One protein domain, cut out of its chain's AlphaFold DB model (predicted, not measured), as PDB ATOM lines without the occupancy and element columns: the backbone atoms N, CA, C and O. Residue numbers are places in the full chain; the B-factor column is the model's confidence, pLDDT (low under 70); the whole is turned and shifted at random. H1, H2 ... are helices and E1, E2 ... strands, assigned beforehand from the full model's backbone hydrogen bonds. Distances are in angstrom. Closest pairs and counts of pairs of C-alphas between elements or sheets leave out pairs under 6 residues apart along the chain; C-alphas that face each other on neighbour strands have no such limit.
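Overview. This is residues 5 to 140 of the 141 residues of the protein "Peptidase C39 family protein" of Rosistilla oblonga (UniProt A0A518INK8). What shape is this? A strongly twisted antiparallel sheet of six strands, in the order E2 - E7 - E3 - E4 - E5 - E6, has helices H1 and H4 over one face and the short helix H3 on the opposite face. A small antiparallel sheet, E1 - E8, packs at Met 60 of E4. What is it made of? The printed part has 136 residues, with four named helices and eight named strands in the order E1 H1 E2 E3 E4 E5 E6 H2 E7 H3 E8 H4, and its class is mixed, helices and strands. How large is it? It is compact and rounded, with a radius of gyration of the C-alphas of 13.8 A and spans of 37 by 35 by 29 A.

Arrangement. How is the large sheet joined? E2, residues 31 to 36, and E7, residues 94 to 102, have N 33 and O 100 within hydrogen-bond range at 3.0 A; E7 and E3, residues 49 to 54, have N 99 and O 50 at 2.8 A. E3, E4 (residues 60 to 69), E5 (residues 72 to 77) and E6 (residues 80 to 86) form a meander, each strand the antiparallel neighbour of the one before, and three hairpins, with N 51 and O 63 at 2.8 A, N 64 and O 76 at 2.9 A, and N 75 and O 83 at 2.8 A. E4 bends by 64 degrees at residue 66. Which helices are on it? H1, residues 18 to 27, is over E7 at a height over the sheet of 8.7 A, along the strands at 10 degrees on the local plane. H4, residues 127 to 138, is on the same face and touches E4, the closest C-alphas being those of Val 64 and Ala 132, 6.5 A apart. H3, residues 105 to 108, touches E2, closest at the C-alphas of Val 31 and Val 105, 6.2 A; H2, residues 87 to 91, is close to E5 but not clearly touching it, with 2 pairs of C-alphas within 8 A, the closest being those of Lys 72 and Lys 87, 5.3 A apart. Where is the small sheet? E1, residues 15 to 17, and E8, residues 121 to 123, have N 16 and O 122 within hydrogen-bond range at 2.7 A. E8 touches E4, the closest C-alphas being those of Met 60 and Leu 122, 4.7 A apart. Are the helix backbones complete? In H1, H2 and H4 every O i to N i+4 pair is within hydrogen-bond range; H3 is too short for such a pair.

Along the chain. Where can one start and stop? E1 begins at C-alpha 15, (284.565, 210.425, 342.512), and H4 ends at C-alpha 138, (266.721, 188.558, 337.803). Which elements are longest? E4 measures 25.4 A from first to last C-alpha, E7 21.8 A, E2 17.1 A, and E6 and H4 16.9 A each.

Size, cuts and confidence. How far does it reach? The two C-alphas farthest apart, those of Asp 9 and Asp 70, are 39.8 A apart, and the printed part has no cut. Which links are long, and where is confidence low? The long links are E2 to E3 and H3 to E8, 12 residues each. The mean pLDDT of the printed part is 70.8, and residues 5 to 15, 40 to 45 and 106 to 140 are under 70.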
ATOM      1  N   ARG A   5     282.423 195.318 347.864       48.22
ATOM      2  CA  ARG A   5     283.213 196.110 348.818       48.22
ATOM      3  C   ARG A   5     284.698 195.783 348.690       48.22
ATOM      4  O   ARG A   5     285.514 196.692 348.749       48.22
ATOM      5  N   LEU A   6     285.020 194.514 348.415       48.25
ATOM      6  CA  LEU A   6     286.387 194.052 348.158       48.25
ATOM      7  C   LEU A   6     286.893 194.458 346.767       48.25
ATOM      8  O   LEU A   6     288.093 194.579 346.562       48.25
ATOM      9  N   ALA A   7     286.005 194.665 345.790       51.38
ATOM     10  CA  ALA A   7     286.399 195.069 344.438       51.38
ATOM     11  C   ALA A   7     286.742 196.570 344.324       51.38
ATOM     12  O   ALA A   7     287.487 196.950 343.411       51.38
ATOM     13  N   PHE A   8     286.202 197.383 345.239       50.66
ATOM     14  CA  PHE A   8     286.364 198.839 345.332       50.66
ATOM     15  C   PHE A   8     287.132 199.296 346.587       50.66
ATOM     16  O   PHE A   8     287.033 200.463 346.959       50.66
ATOM     17  N   ASP A   9     287.857 198.393 347.256       53.16
ATOM     18  CA  ASP A   9     288.661 198.691 348.453       53.16
ATOM     19  C   ASP A   9     287.909 199.534 349.507       53.16
ATOM     20  O   ASP A   9     288.438 200.496 350.056       53.16
ATOM     21  N   GLU A  10     286.632 199.213 349.754       51.41
ATOM     22  CA  GLU A  10     285.744 199.902 350.711       51.41
ATOM     23  C   GLU A  10     285.427 201.386 350.402       51.41
ATOM     24  O   GLU A  10     284.612 202.005 351.095       51.41
ATOM     25  N   GLN A  11     285.954 201.953 349.311       51.06
ATOM     26  CA  GLN A  11     285.641 203.307 348.840       51.06
ATOM     27  C   GLN A  11     284.336 203.326 348.037       51.06
ATOM     28  O   GLN A  11     284.313 203.436 346.816       51.06
ATOM     29  N   LEU A  12     283.213 203.211 348.749       51.97
ATOM     30  CA  LEU A  12     281.866 203.276 348.162       51.97
ATOM     31  C   LEU A  12     281.364 204.712 347.934       51.97
ATOM     32  O   LEU A  12     280.355 204.902 347.251       51.97
ATOM     33  N   ASN A  13     282.039 205.691 348.541       51.69
ATOM     34  CA  ASN A  13     281.740 207.115 348.461       51.69
ATOM     35  C   ASN A  13     282.973 207.833 347.898       51.69
ATOM     36  O   ASN A  13     283.985 207.942 348.588       51.69
ATOM     37  N   GLY A  14     282.892 208.316 346.660       56.50
ATOM     38  CA  GLY A  14     284.001 208.996 345.998       56.50
ATOM     39  C   GLY A  14     283.663 209.423 344.571       56.50
ATOM     40  O   GLY A  14     282.582 209.130 344.054       56.50
ATOM     41  N   GLU A  15     284.591 210.149 343.948       65.06
ATOM     42  CA  GLU A  15     284.565 210.425 342.512       65.06
ATOM     43  C   GLU A  15     285.122 209.221 341.750       65.06
ATOM     44  O   GLU A  15     286.274 208.831 341.916       65.06
ATOM     45  N   HIS A  16     284.279 208.622 340.916       70.38
ATOM     46  CA  HIS A  16     284.563 207.442 340.120       70.38
ATOM     47  C   HIS A  16     284.336 207.734 338.636       70.38
ATOM     48  O   HIS A  16     283.369 208.366 338.236       70.38
ATOM     49  N   THR A  17     285.219 207.254 337.781       79.50
ATOM     50  CA  THR A  17     285.054 207.314 336.325       79.50
ATOM     51  C   THR A  17     284.210 206.137 335.836       79.50
ATOM     52  O   THR A  17     284.114 205.103 336.503       79.50
ATOM     53  N   TYR A  18     283.663 206.233 334.621       81.44
ATOM     54  CA  TYR A  18     283.058 205.071 333.956       81.44
ATOM     55  C   TYR A  18     284.014 203.878 333.859       81.44
ATOM     56  O   TYR A  18     283.570 202.738 333.985       81.44
ATOM     57  N   GLN A  19     285.314 204.136 333.686       83.69
ATOM     58  CA  GLN A  19     286.338 203.095 333.659       83.69
ATOM     59  C   GLN A  19     286.412 202.350 334.996       83.69
ATOM     60  O   GLN A  19     286.351 201.130 335.011       83.69
ATOM     61  N   GLN A  20     286.444 203.064 336.125       82.06
ATOM     62  CA  GLN A  20     286.481 202.428 337.448       82.06
ATOM     63  C   GLN A  20     285.213 201.613 337.735       82.06
ATOM     64  O   GLN A  20     285.288 200.533 338.324       82.06
ATOM     65  N   VAL A  21     284.047 202.094 337.289       81.00
ATOM     66  CA  VAL A  21     282.794 201.329 337.383       81.00
ATOM     67  C   VAL A  21     282.862 200.064 336.519       81.00
ATOM     68  O   VAL A  21     282.462 198.989 336.972       81.00
ATOM     69  N   ALA A  22     283.399 200.169 335.302       83.31
ATOM     70  CA  ALA A  22     283.592 199.039 334.400       83.31
ATOM     71  C   ALA A  22     284.565 197.996 334.976       83.31
ATOM     72  O   ALA A  22     284.240 196.809 334.998       83.31
ATOM     73  N   ASP A  23     285.709 198.430 335.505       82.75
ATOM     74  CA  ASP A  23     286.731 197.556 336.090       82.75
ATOM     75  C   ASP A  23     286.166 196.749 337.264       82.75
ATOM     76  O   ASP A  23     286.393 195.544 337.390       82.75
ATOM     77  N   ALA A  24     285.369 197.379 338.122       79.25
ATOM     78  CA  ALA A  24     284.758 196.683 339.244       79.25
ATOM     79  C   ALA A  24     283.612 195.750 338.841       79.25
ATOM     80  O   ALA A  24     283.460 194.674 339.426       79.25
ATOM     81  N   ALA A  25     282.828 196.116 337.823       79.38
ATOM     82  CA  ALA A  25     281.851 195.208 337.235       79.38
ATOM     83  C   ALA A  25     282.546 193.958 336.658       79.38
ATOM     84  O   ALA A  25     282.091 192.837 336.896       79.38
ATOM     85  N   GLN A  26     283.700 194.121 336.002       82.25
ATOM     86  CA  GLN A  26     284.513 193.010 335.498       82.25
ATOM     87  C   GLN A  26     285.062 192.117 336.614       82.25
ATOM     88  O   GLN A  26     284.971 190.893 336.505       82.25
ATOM     89  N   LYS A  27     285.541 192.691 337.729       80.56
ATOM     90  CA  LYS A  27     285.935 191.921 338.930       80.56
ATOM     91  C   LYS A  27     284.793 191.049 339.478       80.56
ATOM     92  O   LYS A  27     285.045 190.072 340.175       80.56
ATOM     93  N   CYS A  28     283.546 191.369 339.133       71.44
ATOM     94  CA  CYS A  28     282.354 190.608 339.511       71.44
ATOM     95  C   CYS A  28     281.868 189.623 338.450       71.44
ATOM     96  O   CYS A  28     280.783 189.058 338.599       71.44
ATOM     97  N   GLY A  29     282.651 189.404 337.393       76.56
ATOM     98  CA  GLY A  29     282.300 188.501 336.302       76.56
ATOM     99  C   GLY A  29     281.268 189.079 335.335       76.56
ATOM    100  O   GLY A  29     280.582 188.319 334.655       76.56
ATOM    101  N   LEU A  30     281.127 190.406 335.281       79.31
ATOM    102  CA  LEU A  30     280.235 191.079 334.343       79.31
ATOM    103  C   LEU A  30     281.013 191.628 333.156       79.31
ATOM    104  O   LEU A  30     282.200 191.937 333.233       79.31
ATOM    105  N   VAL A  31     280.297 191.810 332.060       81.44
ATOM    106  CA  VAL A  31     280.771 192.520 330.881       81.44
ATOM    107  C   VAL A  31     280.102 193.886 330.858       81.44
ATOM    108  O   VAL A  31     278.915 194.006 331.167       81.44
ATOM    109  N   THR A  32     280.854 194.914 330.483       84.69
ATOM    110  CA  THR A  32     280.347 196.284 330.395       84.69
ATOM    111  C   THR A  32     280.495 196.864 328.998       84.69
ATOM    112  O   THR A  32     281.444 196.545 328.278       84.69
ATOM    113  N   GLN A  33     279.578 197.755 328.630       84.56
ATOM    114  CA  GLN A  33     279.627 198.508 327.381       84.56
ATOM    115  C   GLN A  33     279.288 199.970 327.649       84.56
ATOM    116  O   GLN A  33     278.204 200.277 328.138       84.56
ATOM    117  N   PHE A  34     280.229 200.858 327.334       86.88
ATOM    118  CA  PHE A  34     279.984 202.293 327.346       86.88
ATOM    119  C   PHE A  34     279.172 202.693 326.116       86.88
ATOM    120  O   PHE A  34     279.396 202.165 325.025       86.88
ATOM    121  N   VAL A  35     278.244 203.622 326.306       84.44
ATOM    122  CA  VAL A  35     277.394 204.181 325.256       84.44
ATOM    123  C   VAL A  35     277.242 205.682 325.455       84.44
ATOM    124  O   VAL A  35     277.229 206.162 326.586       84.44
ATOM    125  N   SER A  36     277.097 206.410 324.352       86.06
ATOM    126  CA  SER A  36     276.755 207.831 324.352       86.06
ATOM    127  C   SER A  36     275.520 208.019 323.477       86.06
ATOM    128  O   SER A  36     275.532 207.685 322.290       86.06
ATOM    129  N   HIS A  37     274.431 208.458 324.098       80.88
ATOM    130  CA  HIS A  37     273.130 208.671 323.474       80.88
ATOM    131  C   HIS A  37     272.944 210.137 323.104       80.88
ATOM    132  O   HIS A  37     273.356 211.040 323.831       80.88
ATOM    133  N   ASP A  38     272.244 210.378 321.998       77.12
ATOM    134  CA  ASP A  38     271.794 211.720 321.644       77.12
ATOM    135  C   ASP A  38     270.700 212.178 322.623       77.12
ATOM    136  O   ASP A  38     269.579 211.660 322.641       77.12
ATOM    137  N   THR A  39     271.019 213.172 323.448       70.62
ATOM    138  CA  THR A  39     270.106 213.715 324.460       70.62
ATOM    139  C   THR A  39     268.921 214.471 323.859       70.62
ATOM    140  O   THR A  39     267.914 214.658 324.543       70.62
ATOM    141  N   THR A  40     268.983 214.862 322.580       67.06
ATOM    142  CA  THR A  40     267.887 215.572 321.895       67.06
ATOM    143  C   THR A  40     266.687 214.673 321.610       67.06
ATOM    144  O   THR A  40     265.562 215.152 321.450       67.06
ATOM    145  N   ARG A  41     266.902 213.354 321.583       63.38
ATOM    146  CA  ARG A  41     265.868 212.337 321.417       63.38
ATOM    147  C   ARG A  41     266.133 211.271 322.459       63.38
ATOM    148  O   ARG A  41     266.859 210.329 322.177       63.38
ATOM    149  N   LEU A  42     265.560 211.414 323.659       64.88
ATOM    150  CA  LEU A  42     265.756 210.456 324.752       64.88
ATOM    151  C   LEU A  42     265.093 209.104 324.417       64.88
ATOM    152  O   LEU A  42     264.009 208.757 324.890       64.88
ATOM    153  N   ALA A  43     265.763 208.365 323.540       64.62
ATOM    154  CA  ALA A  43     265.535 206.993 323.154       64.62
ATOM    155  C   ALA A  43     266.565 206.175 323.925       64.62
ATOM    156  O   ALA A  43     267.588 205.762 323.389       64.62
ATOM    157  N   VAL A  44     266.319 206.009 325.225       64.06
ATOM    158  CA  VAL A  44     267.116 205.081 326.027       64.06
ATOM    159  C   VAL A  44     266.819 203.695 325.473       64.06
ATOM    160  O   VAL A  44     265.711 203.192 325.651       64.06
ATOM    161  N   GLY A  45     267.765 203.158 324.702       67.81
ATOM    162  CA  GLY A  45     267.565 201.942 323.917       67.81
ATOM    163  C   GLY A  45     267.291 200.743 324.813       67.81
ATOM    164  O   GLY A  45     266.194 200.180 324.797       67.81
ATOM    165  N   LYS A  46     268.256 200.412 325.671       72.38
ATOM    166  CA  LYS A  46     268.146 199.324 326.642       72.38
ATOM    167  C   LYS A  46     268.166 199.830 328.075       72.38
ATOM    168  O   LYS A  46     268.691 200.890 328.401       72.38
ATOM    169  N   LEU A  47     267.562 199.035 328.946       80.19
ATOM    170  CA  LEU A  47     267.579 199.201 330.392       80.19
ATOM    171  C   LEU A  47     267.932 197.839 331.019       80.19
ATOM    172  O   LEU A  47     267.552 196.812 330.453       80.19
ATOM    173  N   PRO A  48     268.619 197.800 332.173       82.50
ATOM    174  CA  PRO A  48     269.072 198.946 332.956       82.50
ATOM    175  C   PRO A  48     270.340 199.613 332.393       82.50
ATOM    176  O   PRO A  48     271.205 198.950 331.829       82.50
ATOM    177  N   LEU A  49     270.461 200.927 332.596       86.56
ATOM    178  CA  LEU A  49     271.615 201.741 332.209       86.56
ATOM    179  C   LEU A  49     272.149 202.494 333.430       86.56
ATOM    180  O   LEU A  49     271.385 203.169 334.121       86.56
ATOM    181  N   ILE A  50     273.455 202.419 333.678       88.56
ATOM    182  CA  ILE A  50     274.123 203.297 334.644       88.56
ATOM    183  C   ILE A  50     274.421 204.609 333.921       88.56
ATOM    184  O   ILE A  50     275.187 204.613 332.964       88.56
ATOM    185  N   ALA A  51     273.807 205.703 334.355       89.00
ATOM    186  CA  ALA A  51     273.904 207.008 333.711       89.00
ATOM    187  C   ALA A  51     274.574 208.027 334.636       89.00
ATOM    188  O   ALA A  51     274.336 208.037 335.846       89.00
ATOM    189  N   ALA A  52     275.381 208.911 334.056       87.31
ATOM    190  CA  ALA A  52     276.008 210.018 334.763       87.31
ATOM    191  C   ALA A  52     275.192 211.300 334.595       87.31
ATOM    192  O   ALA A  52     275.062 211.832 333.497       87.31
ATOM    193  N   ILE A  53     274.664 211.827 335.690       88.62
ATOM    194  CA  ILE A  53     273.912 213.081 335.705       88.62
ATOM    195  C   ILE A  53     274.703 214.187 336.391       88.62
ATOM    196  O   ILE A  53     275.490 213.933 337.298       88.62
ATOM    197  N   ARG A  54     274.447 215.436 336.018       86.88
ATOM    198  CA  ARG A  54     274.921 216.616 336.736       86.88
ATOM    199  C   ARG A  54     273.894 217.013 337.795       86.88
ATOM    200  O   ARG A  54     272.755 217.345 337.473       86.88
ATOM    201  N   LYS A  55     274.280 216.985 339.068       84.31
ATOM    202  CA  LYS A  55     273.453 217.482 340.177       84.31
ATOM    203  C   LYS A  55     273.429 219.023 340.168       84.31
ATOM    204  O   LYS A  55     274.318 219.645 339.585       84.31
ATOM    205  N   PRO A  56     272.453 219.670 340.838       82.25
ATOM    206  CA  PRO A  56     272.340 221.135 340.861       82.25
ATOM    207  C   PRO A  56     273.586 221.869 341.379       82.25
ATOM    208  O   PRO A  56     273.836 223.005 340.998       82.25
ATOM    209  N   ASN A  57     274.387 221.214 342.220       81.88
ATOM    210  CA  ASN A  57     275.655 221.731 342.735       81.88
ATOM    211  C   ASN A  57     276.828 221.589 341.741       81.88
ATOM    212  O   ASN A  57     277.968 221.843 342.109       81.88
ATOM    213  N   GLY A  58     276.574 221.155 340.503       80.69
ATOM    214  CA  GLY A  58     277.582 220.993 339.456       80.69
ATOM    215  C   GLY A  58     278.361 219.679 339.515       80.69
ATOM    216  O   GLY A  58     279.036 219.350 338.541       80.69
ATOM    217  N   HIS A  59     278.233 218.907 340.596       80.56
ATOM    218  CA  HIS A  59     278.890 217.612 340.718       80.56
ATOM    219  C   HIS A  59     278.216 216.576 339.821       80.56
ATOM    220  O   HIS A  59     276.988 216.504 339.717       80.56
ATOM    221  N   MET A  60     279.038 215.756 339.180       81.06
ATOM    222  CA  MET A  60     278.560 214.607 338.427       81.06
ATOM    223  C   MET A  60     278.215 213.464 339.377       81.06
ATOM    224  O   MET A  60     278.901 213.300 340.378       81.06
ATOM    225  N   HIS A  61     277.178 212.687 339.061       83.56
ATOM    226  CA  HIS A  61     276.670 211.605 339.899       83.56
ATOM    227  C   HIS A  61     276.070 210.453 339.115       83.56
ATOM    228  O   HIS A  61     275.371 210.663 338.128       83.56
ATOM    229  N   PHE A  62     276.311 209.230 339.583       85.69
ATOM    230  CA  PHE A  62     275.753 208.030 338.971       85.69
ATOM    231  C   PHE A  62     274.345 207.730 339.472       85.69
ATOM    232  O   PHE A  62     274.098 207.612 340.670       85.69
ATOM    233  N   ILE A  63     273.438 207.510 338.530       88.06
ATOM    234  CA  ILE A  63     272.119 206.930 338.770       88.06
ATOM    235  C   ILE A  63     271.949 205.681 337.915       88.06
ATOM    236  O   ILE A  63     272.693 205.455 336.963       88.06
ATOM    237  N   VAL A  64     270.930 204.888 338.221       87.06
ATOM    238  CA  VAL A  64     270.496 203.805 337.341       87.06
ATOM    239  C   VAL A  64     269.128 204.113 336.778       87.06
ATOM    240  O   VAL A  64     268.180 204.381 337.512       87.06
ATOM    241  N   LEU A  65     269.034 204.017 335.461       88.75
ATOM    242  CA  LEU A  65     267.786 203.973 334.723       88.75
ATOM    243  C   LEU A  65     267.398 202.499 334.607       88.75
ATOM    244  O   LEU A  65     268.223 201.701 334.170       88.75
ATOM    245  N   PHE A  66     266.186 202.103 334.995       84.25
ATOM    246  CA  PHE A  66     265.817 200.672 334.973       84.25
ATOM    247  C   PHE A  66     264.366 200.365 334.592       84.25
ATOM    248  O   PHE A  66     264.004 199.200 334.464       84.25
ATOM    249  N   GLY A  67     263.541 201.384 334.362       80.56
ATOM    250  CA  GLY A  67     262.189 201.216 333.832       80.56
ATOM    251  C   GLY A  67     261.803 202.395 332.951       80.56
ATOM    252  O   GLY A  67     262.263 203.511 333.171       80.56
ATOM    253  N   GLN A  68     260.952 202.171 331.958       85.75
ATOM    254  CA  GLN A  68     260.427 203.228 331.097       85.75
ATOM    255  C   GLN A  68     258.931 203.021 330.885       85.75
ATOM    256  O   GLN A  68     258.481 201.906 330.636       85.75
ATOM    257  N   ARG A  69     258.166 204.110 330.972       84.62
ATOM    258  CA  ARG A  69     256.730 204.125 330.695       84.62
ATOM    259  C   ARG A  69     256.335 205.495 330.166       84.62
ATOM    260  O   ARG A  69     256.560 206.494 330.843       84.62
ATOM    261  N   ASP A  70     255.721 205.536 328.988       87.38
ATOM    262  CA  ASP A  70     255.278 206.777 328.346       87.38
ATOM    263  C   ASP A  70     256.422 207.823 328.291       87.38
ATOM    264  O   ASP A  70     257.526 207.541 327.805       87.38
ATOM    265  N   ASN A  71     256.186 209.022 328.837       89.06
ATOM    266  CA  ASN A  71     257.176 210.095 328.957       89.06
ATOM    267  C   ASN A  71     257.974 210.066 330.276       89.06
ATOM    268  O   ASN A  71     258.571 211.068 330.667       89.06
ATOM    269  N   LYS A  72     257.980 208.935 330.988       90.75
ATOM    270  CA  LYS A  72     258.658 208.782 332.276       90.75
ATOM    271  C   LYS A  72     259.712 207.691 332.239       90.75
ATOM    272  O   LYS A  72     259.603 206.696 331.519       90.75
ATOM    273  N   ILE A  73     260.727 207.885 333.068       90.62
ATOM    274  CA  ILE A  73     261.808 206.936 333.295       90.62
ATOM    275  C   ILE A  73     261.956 206.696 334.793       90.62
ATOM    276  O   ILE A  73     261.855 207.617 335.607       90.62
ATOM    277  N   GLN A  74     262.118 205.434 335.159       88.06
ATOM    278  CA  GLN A  74     262.319 205.019 336.531       88.06
ATOM    279  C   GLN A  74     263.805 205.104 336.847       88.06
ATOM    280  O   GLN A  74     264.629 204.485 336.169       88.06
ATOM    281  N   VAL A  75     264.124 205.882 337.877       90.50
ATOM    282  CA  VAL A  75     265.489 206.147 338.314       90.50
ATOM    283  C   VAL A  75     265.715 205.627 339.722       90.50
ATOM    284  O   VAL A  75     264.859 205.760 340.601       90.50
ATOM    285  N   LEU A  76     266.893 205.051 339.927       84.88
ATOM    286  CA  LEU A  76     267.435 204.674 341.220       84.88
ATOM    287  C   LEU A  76     268.644 205.566 341.515       84.88
ATOM    288  O   LEU A  76     269.618 205.574 340.764       84.88
ATOM    289  N   ASP A  77     268.555 206.325 342.603       85.81
ATOM    290  CA  ASP A  77     269.499 207.376 342.998       85.81
ATOM    291  C   ASP A  77     269.793 207.219 344.500       85.81
ATOM    292  O   ASP A  77     269.205 207.904 345.331       85.81
ATOM    293  N   SER A  78     270.624 206.235 344.860       73.06
ATOM    294  CA  SER A  78     270.952 205.902 346.258       73.06
ATOM    295  C   SER A  78     271.436 207.129 347.044       73.06
ATOM    296  O   SER A  78     272.233 207.910 346.515       73.06
ATOM    297  N   PRO A  79     271.013 207.287 348.313       70.50
ATOM    298  CA  PRO A  79     270.206 206.353 349.115       70.50
ATOM    299  C   PRO A  79     268.686 206.512 348.940       70.50
ATOM    300  O   PRO A  79     267.914 205.968 349.728       70.50
ATOM    301  N   LEU A  80     268.230 207.278 347.947       73.19
ATOM    302  CA  LEU A  80     266.810 207.557 347.760       73.19
ATOM    303  C   LEU A  80     266.069 206.339 347.183       73.19
ATOM    304  O   LEU A  80     266.640 205.581 346.388       73.19
ATOM    305  N   PRO A  81     264.781 206.157 347.535       77.06
ATOM    306  CA  PRO A  81     263.953 205.132 346.916       77.06
ATOM    307  C   PRO A  81     263.809 205.385 345.412       77.06
ATOM    308  O   PRO A  81     263.894 206.521 344.935       77.06
ATOM    309  N   ALA A  82     263.546 204.313 344.665       83.31
ATOM    310  CA  ALA A  82     263.268 204.422 343.243       83.31
ATOM    311  C   ALA A  82     262.070 205.345 342.979       83.31
ATOM    312  O   ALA A  82     261.047 205.269 343.663       83.31
ATOM    313  N   ARG A  83     262.176 206.182 341.948       88.94
ATOM    314  CA  ARG A  83     261.128 207.138 341.573       88.94
ATOM    315  C   ARG A  83     261.001 207.261 340.065       88.94
ATOM    316  O   ARG A  83     261.948 207.002 339.330       88.94
ATOM    317  N   TRP A  84     259.830 207.687 339.613       91.75
ATOM    318  CA  TRP A  84     259.598 208.050 338.220       91.75
ATOM    319  C   TRP A  84     259.878 209.538 338.030       91.75
ATOM    320  O   TRP A  84     259.356 210.352 338.788       91.75
ATOM    321  N   ILE A  85     260.665 209.883 337.016       93.38
ATOM    322  CA  ILE A  85     260.892 211.269 336.588       93.38
ATOM    323  C   ILE A  85     260.487 211.427 335.126       93.38
ATOM    324  O   ILE A  85     260.483 210.454 334.369       93.38
ATOM    325  N   ASP A  86     260.145 212.647 334.722       93.50
ATOM    326  CA  ASP A  86     259.863 212.932 333.319       93.50
ATOM    327  C   ASP A  86     261.152 212.876 332.496       93.50
ATOM    328  O   ASP A  86     262.199 213.373 332.916       93.50
ATOM    329  N   LYS A  87     261.075 212.318 331.287       90.62
ATOM    330  CA  LYS A  87     262.224 212.237 330.376       90.62
ATOM    331  C   LYS A  87     262.824 213.615 330.103       90.62
ATOM    332  O   LYS A  87     264.038 213.757 330.122       90.62
ATOM    333  N   ASN A  88     261.985 214.642 329.966       90.56
ATOM    334  CA  ASN A  88     262.435 216.026 329.789       90.56
ATOM    335  C   ASN A  88     263.267 216.537 330.974       90.56
ATOM    336  O   ASN A  88     264.207 217.290 330.762       90.56
ATOM    337  N   GLN A  89     262.960 216.113 332.205       91.19
ATOM    338  CA  GLN A  89     263.775 216.451 333.377       91.19
ATOM    339  C   GLN A  89     265.099 215.688 333.381       91.19
ATOM    340  O   GLN A  89     266.097 216.205 333.863       91.19
ATOM    341  N   LEU A  90     265.126 214.462 332.850       90.69
ATOM    342  CA  LEU A  90     266.373 213.718 332.715       90.69
ATOM    343  C   LEU A  90     267.297 214.368 331.675       90.69
ATOM    344  O   LEU A  90     268.478 214.517 331.958       90.69
ATOM    345  N   ILE A  91     266.774 214.809 330.522       89.75
ATOM    346  CA  ILE A  91     267.563 215.462 329.452       89.75
ATOM    347  C   ILE A  91     268.326 216.687 329.973       89.75
ATOM    348  O   ILE A  91     269.434 216.956 329.523       89.75
ATOM    349  N   THR A  92     267.762 217.435 330.926       89.75
ATOM    350  CA  THR A  92     268.415 218.651 331.438       89.75
ATOM    351  C   THR A  92     269.605 218.365 332.352       89.75
ATOM    352  O   THR A  92     270.433 219.251 332.554       89.75
ATOM    353  N   VAL A  93     269.701 217.155 332.908       90.56
ATOM    354  CA  VAL A  93     270.765 216.771 333.848       90.56
ATOM    355  C   VAL A  93     271.673 215.669 333.310       90.56
ATOM    356  O   VAL A  93     272.800 215.537 333.777       90.56
ATOM    357  N   TRP A  94     271.213 214.874 332.349       90.25
ATOM    358  CA  TRP A  94     271.955 213.766 331.762       90.25
ATOM    359  C   TRP A  94     272.695 214.214 330.505       90.25
ATOM    360  O   TRP A  94     272.112 214.819 329.611       90.25
ATOM    361  N   ASN A  95     273.979 213.878 330.417       82.75
ATOM    362  CA  ASN A  95     274.816 214.215 329.267       82.75
ATOM    363  C   ASN A  95     274.718 213.205 328.107       82.75
ATOM    364  O   ASN A  95     275.397 213.396 327.106       82.75
ATOM    365  N   GLY A  96     273.899 212.156 328.236       85.81
ATOM    366  CA  GLY A  96     273.736 211.103 327.227       85.81
ATOM    367  C   GLY A  96     274.663 209.905 327.422       85.81
ATOM    368  O   GLY A  96     274.403 208.836 326.874       85.81
ATOM    369  N   ASP A  97     275.696 210.025 328.254       87.44
ATOM    370  CA  ASP A  97     276.638 208.937 328.488       87.44
ATOM    371  C   ASP A  97     276.072 207.906 329.459       87.44
ATOM    372  O   ASP A  97     275.400 208.243 330.440       87.44
ATOM    373  N   GLY A  98     276.403 206.641 329.241       88.69
ATOM    374  CA  GLY A  98     276.045 205.581 330.162       88.69
ATOM    375  C   GLY A  98     276.871 204.316 329.993       88.69
ATOM    376  O   GLY A  98     277.684 204.171 329.082       88.69
ATOM    377  N   LEU A  99     276.651 203.384 330.910       87.19
ATOM    378  CA  LEU A  99     277.314 202.093 330.958       87.19
ATOM    379  C   LEU A  99     276.269 200.992 331.119       87.19
ATOM    380  O   LEU A  99     275.556 200.929 332.126       87.19
ATOM    381  N   TYR A 100     276.190 200.113 330.128       84.75
ATOM    382  CA  TYR A 100     275.477 198.851 330.251       84.75
ATOM    383  C   TYR A 100     276.344 197.835 330.986       84.75
ATOM    384  O   TYR A 100     277.565 197.792 330.809       84.75
ATOM    385  N   CYS A 101     275.700 196.982 331.778       81.06
ATOM    386  CA  CYS A 101     276.334 195.852 332.443       81.06
ATOM    387  C   CYS A 101     275.506 194.593 332.199       81.06
ATOM    388  O   CYS A 101     274.286 194.612 332.341       81.06
ATOM    389  N   ALA A 102     276.174 193.496 331.859       76.31
ATOM    390  CA  ALA A 102     275.534 192.221 331.579       76.31
ATOM    391  C   ALA A 102     276.392 191.045 332.049       76.31
ATOM    392  O   ALA A 102     277.577 191.193 332.335       76.31
ATOM    393  N   THR A 103     275.803 189.852 332.096       74.00
ATOM    394  CA  THR A 103     276.523 188.620 332.474       74.00
ATOM    395  C   THR A 103     277.306 188.005 331.317       74.00
ATOM    396  O   THR A 103     278.160 187.149 331.534       74.00
ATOM    397  N   SER A 104     277.032 188.419 330.078       71.25
ATOM    398  CA  SER A 104     277.740 187.932 328.896       71.25
ATOM    399  C   SER A 104     277.781 188.973 327.779       71.25
ATOM    400  O   SER A 104     276.932 189.860 327.691       71.25
ATOM    401  N   VAL A 105     278.757 188.832 326.879       72.62
ATOM    402  CA  VAL A 105     278.906 189.693 325.694       72.62
ATOM    403  C   VAL A 105     277.672 189.606 324.784       72.62
ATOM    404  O   VAL A 105     277.230 190.619 324.254       72.62
ATOM    405  N   HIS A 106     277.062 188.422 324.654       68.25
ATOM    406  CA  HIS A 106     275.864 188.216 323.832       68.25
ATOM    407  C   HIS A 106     274.691 189.110 324.270       68.25
ATOM    408  O   HIS A 106     273.915 189.561 323.436       68.25
ATOM    409  N   GLN A 107     274.559 189.397 325.567       64.06
ATOM    410  CA  GLN A 107     273.504 190.279 326.084       64.06
ATOM    411  C   GLN A 107     273.730 191.759 325.716       64.06
ATOM    412  O   GLN A 107     272.778 192.537 325.702       64.06
ATOM    413  N   LEU A 108     274.971 192.141 325.394       65.06
ATOM    414  CA  LEU A 108     275.363 193.508 325.035       65.06
ATOM    415  C   LEU A 108     275.330 193.762 323.517       65.06
ATOM    416  O   LEU A 108     274.929 194.837 323.085       65.06
ATOM    417  N   MET A 109     275.686 192.768 322.693       58.19
ATOM    418  CA  MET A 109     275.929 192.930 321.242       58.19
ATOM    419  C   MET A 109     274.711 193.279 320.365       58.19
ATOM    420  O   MET A 109     274.862 193.450 319.158       58.19
ATOM    421  N   GLU A 110     273.522 193.426 320.936       57.47
ATOM    422  CA  GLU A 110     272.334 193.885 320.203       57.47
ATOM    423  C   GLU A 110     272.294 195.410 319.977       57.47
ATOM    424  O   GLU A 110     271.480 195.873 319.186       57.47
ATOM    425  N   GLU A 111     273.187 196.197 320.595       48.84
ATOM    426  CA  GLU A 111     273.390 197.609 320.243       48.84
ATOM    427  C   GLU A 111     274.838 197.831 319.794       48.84
ATOM    428  O   GLU A 111     275.786 197.847 320.583       48.84
ATOM    429  N   GLY A 112     275.026 197.970 318.480       40.91
ATOM    430  CA  GLY A 112     276.308 198.372 317.921       40.91
ATOM    431  C   GLY A 112     276.627 199.806 318.326       40.91
ATOM    432  O   GLY A 112     275.820 200.682 318.048       40.91
ATOM    433  N   VAL A 113     277.785 200.032 318.964       42.62
ATOM    434  CA  VAL A 113     278.652 201.230 318.858       42.62
ATOM    435  C   VAL A 113     279.874 201.098 319.798       42.62
ATOM    436  O   VAL A 113     279.897 200.293 320.729       42.62
ATOM    437  N   LYS A 114     280.930 201.836 319.422       41.19
ATOM    438  CA  LYS A 114     282.365 201.738 319.732       41.19
ATOM    439  C   LYS A 114     282.761 202.005 321.193       41.19
ATOM    440  O   LYS A 114     282.186 202.847 321.871       41.19
ATOM    441  N   ARG A 115     283.833 201.322 321.617       39.00
ATOM    442  CA  ARG A 115     284.552 201.522 322.883       39.00
ATOM    443  C   ARG A 115     285.461 202.752 322.781       39.00
ATOM    444  O   ARG A 115     286.549 202.630 322.238       39.00
ATOM    445  N   ASP A 116     285.033 203.881 323.325       40.78
ATOM    446  CA  ASP A 116     285.936 204.958 323.743       40.78
ATOM    447  C   ASP A 116     285.445 205.476 325.094       40.78
ATOM    448  O   ASP A 116     284.372 206.067 325.197       40.78
ATOM    449  N   PHE A 117     286.195 205.182 326.154       42.81
ATOM    450  CA  PHE A 117     285.878 205.656 327.496       42.81
ATOM    451  C   PHE A 117     286.447 207.066 327.650       42.81
ATOM    452  O   PHE A 117     287.657 207.239 327.790       42.81
ATOM    453  N   ALA A 118     285.588 208.084 327.640       41.59
ATOM    454  CA  ALA A 118     286.004 209.418 328.053       41.59
ATOM    455  C   ALA A 118     286.272 209.414 329.572       41.59
ATOM    456  O   ALA A 118     285.415 209.044 330.377       41.59
ATOM    457  N   SER A 119     287.482 209.803 329.971       38.72
ATOM    458  CA  SER A 119     287.982 209.810 331.350       38.72
ATOM    459  C   SER A 119     287.432 210.986 332.171       38.72
ATOM    460  O   SER A 119     288.173 211.863 332.608       38.72
ATOM    461  N   VAL A 120     286.115 211.018 332.390       39.06
ATOM    462  CA  VAL A 120     285.462 212.021 333.249       39.06
ATOM    463  C   VAL A 120     285.244 211.437 334.655       39.06
ATOM    464  O   VAL A 120     284.604 210.388 334.762       39.06
ATOM    465  N   PRO A 121     285.764 212.057 335.731       37.06
ATOM    466  CA  PRO A 121     285.475 211.654 337.111       37.06
ATOM    467  C   PRO A 121     284.042 212.047 337.522       37.06
ATOM    468  O   PRO A 121     283.591 213.158 337.242       37.06
ATOM    469  N   LEU A 122     283.307 211.127 338.160       45.19
ATOM    470  CA  LEU A 122     281.882 211.250 338.504       45.19
ATOM    471  C   LEU A 122     281.635 210.836 339.973       45.19
ATOM    472  O   LEU A 122     281.845 209.691 340.347       45.19
ATOM    473  N   GLY A 123     281.172 211.739 340.834       35.03
ATOM    474  CA  GLY A 123     280.908 211.470 342.258       35.03
ATOM    475  C   GLY A 123     279.634 210.672 342.521       35.03
ATOM    476  O   GLY A 123     278.557 211.190 342.291       35.03
ATOM    477  N   GLY A 124     279.677 209.452 343.067       43.94
ATOM    478  CA  GLY A 124     278.425 208.735 343.357       43.94
ATOM    479  C   GLY A 124     278.560 207.415 344.105       43.94
ATOM    480  O   GLY A 124     279.619 206.803 344.143       43.94
ATOM    481  N   SER A 125     277.450 206.969 344.703       47.72
ATOM    482  CA  SER A 125     277.392 205.722 345.472       47.72
ATOM    483  C   SER A 125     277.295 204.501 344.551       47.72
ATOM    484  O   SER A 125     276.268 204.251 343.913       47.72
ATOM    485  N   LEU A 126     278.353 203.692 344.541       51.56
ATOM    486  CA  LEU A 126     278.495 202.457 343.754       51.56
ATOM    487  C   LEU A 126     277.493 201.346 344.130       51.56
ATOM    488  O   LEU A 126     277.344 200.359 343.410       51.56
ATOM    489  N   LEU A 127     276.742 201.522 345.222       46.19
ATOM    490  CA  LEU A 127     275.659 200.628 345.649       46.19
ATOM    491  C   LEU A 127     274.548 200.499 344.584       46.19
ATOM    492  O   LEU A 127     273.878 199.473 344.479       46.19
ATOM    493  N   ILE A 128     274.372 201.545 343.773       52.84
ATOM    494  CA  ILE A 128     273.366 201.634 342.708       52.84
ATOM    495  C   ILE A 128     273.693 200.674 341.554       52.84
ATOM    496  O   ILE A 128     272.795 200.024 341.018       52.84
ATOM    497  N   VAL A 129     274.982 200.529 341.231       52.91
ATOM    498  CA  VAL A 129     275.493 199.600 340.211       52.91
ATOM    499  C   VAL A 129     275.132 198.164 340.599       52.91
ATOM    500  O   VAL A 129     274.553 197.434 339.796       52.91
ATOM    501  N   PHE A 130     275.333 197.792 341.870       53.53
ATOM    502  CA  PHE A 130     274.973 196.472 342.401       53.53
ATOM    503  C   PHE A 130     273.479 196.160 342.269       53.53
ATOM    504  O   PHE A 130     273.110 195.076 341.819       53.53
ATOM    505  N   LEU A 131     272.609 197.104 342.640       51.88
ATOM    506  CA  LEU A 131     271.159 196.907 342.587       51.88
ATOM    507  C   LEU A 131     270.661 196.791 341.140       51.88
ATOM    508  O   LEU A 131     269.832 195.932 340.852       51.88
ATOM    509  N   ALA A 132     271.207 197.586 340.220       51.41
ATOM    510  CA  ALA A 132     270.872 197.522 338.798       51.41
ATOM    511  C   ALA A 132     271.257 196.190 338.159       51.41
ATOM    512  O   ALA A 132     270.463 195.589 337.442       51.41
ATOM    513  N   ILE A 133     272.462 195.711 338.464       52.88
ATOM    514  CA  ILE A 133     272.968 194.427 337.987       52.88
ATOM    515  C   ILE A 133     272.146 193.283 338.595       52.88
ATOM    516  O   ILE A 133     271.712 192.386 337.876       52.88
ATOM    517  N   TYR A 134     271.901 193.314 339.908       51.09
ATOM    518  CA  TYR A 134     271.218 192.233 340.619       51.09
ATOM    519  C   TYR A 134     269.739 192.118 340.233       51.09
ATOM    520  O   TYR A 134     269.254 191.013 339.987       51.09
ATOM    521  N   PHE A 135     269.018 193.241 340.147       48.66
ATOM    522  CA  PHE A 135     267.608 193.237 339.759       48.66
ATOM    523  C   PHE A 135     267.426 193.125 338.240       48.66
ATOM    524  O   PHE A 135     266.590 192.339 337.800       48.66
ATOM    525  N   GLY A 136     268.257 193.788 337.429       43.72
ATOM    526  CA  GLY A 136     268.223 193.659 335.968       43.72
ATOM    527  C   GLY A 136     268.482 192.232 335.476       43.72
ATOM    528  O   GLY A 136     267.805 191.766 334.566       43.72
ATOM    529  N   CYS A 137     269.384 191.484 336.123       41.66
ATOM    530  CA  CYS A 137     269.647 190.086 335.757       41.66
ATOM    531  C   CYS A 137     268.580 189.094 336.253       41.66
ATOM    532  O   CYS A 137     268.488 187.993 335.712       41.66
ATOM    533  N   LYS A 138     267.781 189.438 337.275       37.66
ATOM    534  CA  LYS A 138     266.721 188.558 337.803       37.66
ATOM    535  C   LYS A 138     265.355 188.763 337.147       37.66
ATOM    536  O   LYS A 138     264.584 187.811 337.130       37.66
ATOM    537  N   PHE A 139     265.057 189.951 336.619       34.59
ATOM    538  CA  PHE A 139     263.757 190.255 335.999       34.59
ATOM    539  C   PHE A 139     263.681 189.951 334.488       34.59
ATOM    540  O   PHE A 139     262.615 190.100 333.901       34.59
ATOM    541  N   CYS A 140     264.769 189.474 333.871       34.59
ATOM    542  CA  CYS A 140     264.802 188.999 332.479       34.59
ATOM    543  C   CYS A 140     264.666 187.464 332.344       34.59
ATOM    544  O   CYS A 140     265.151 186.895 331.365       34.59
TER     545      CYS A 140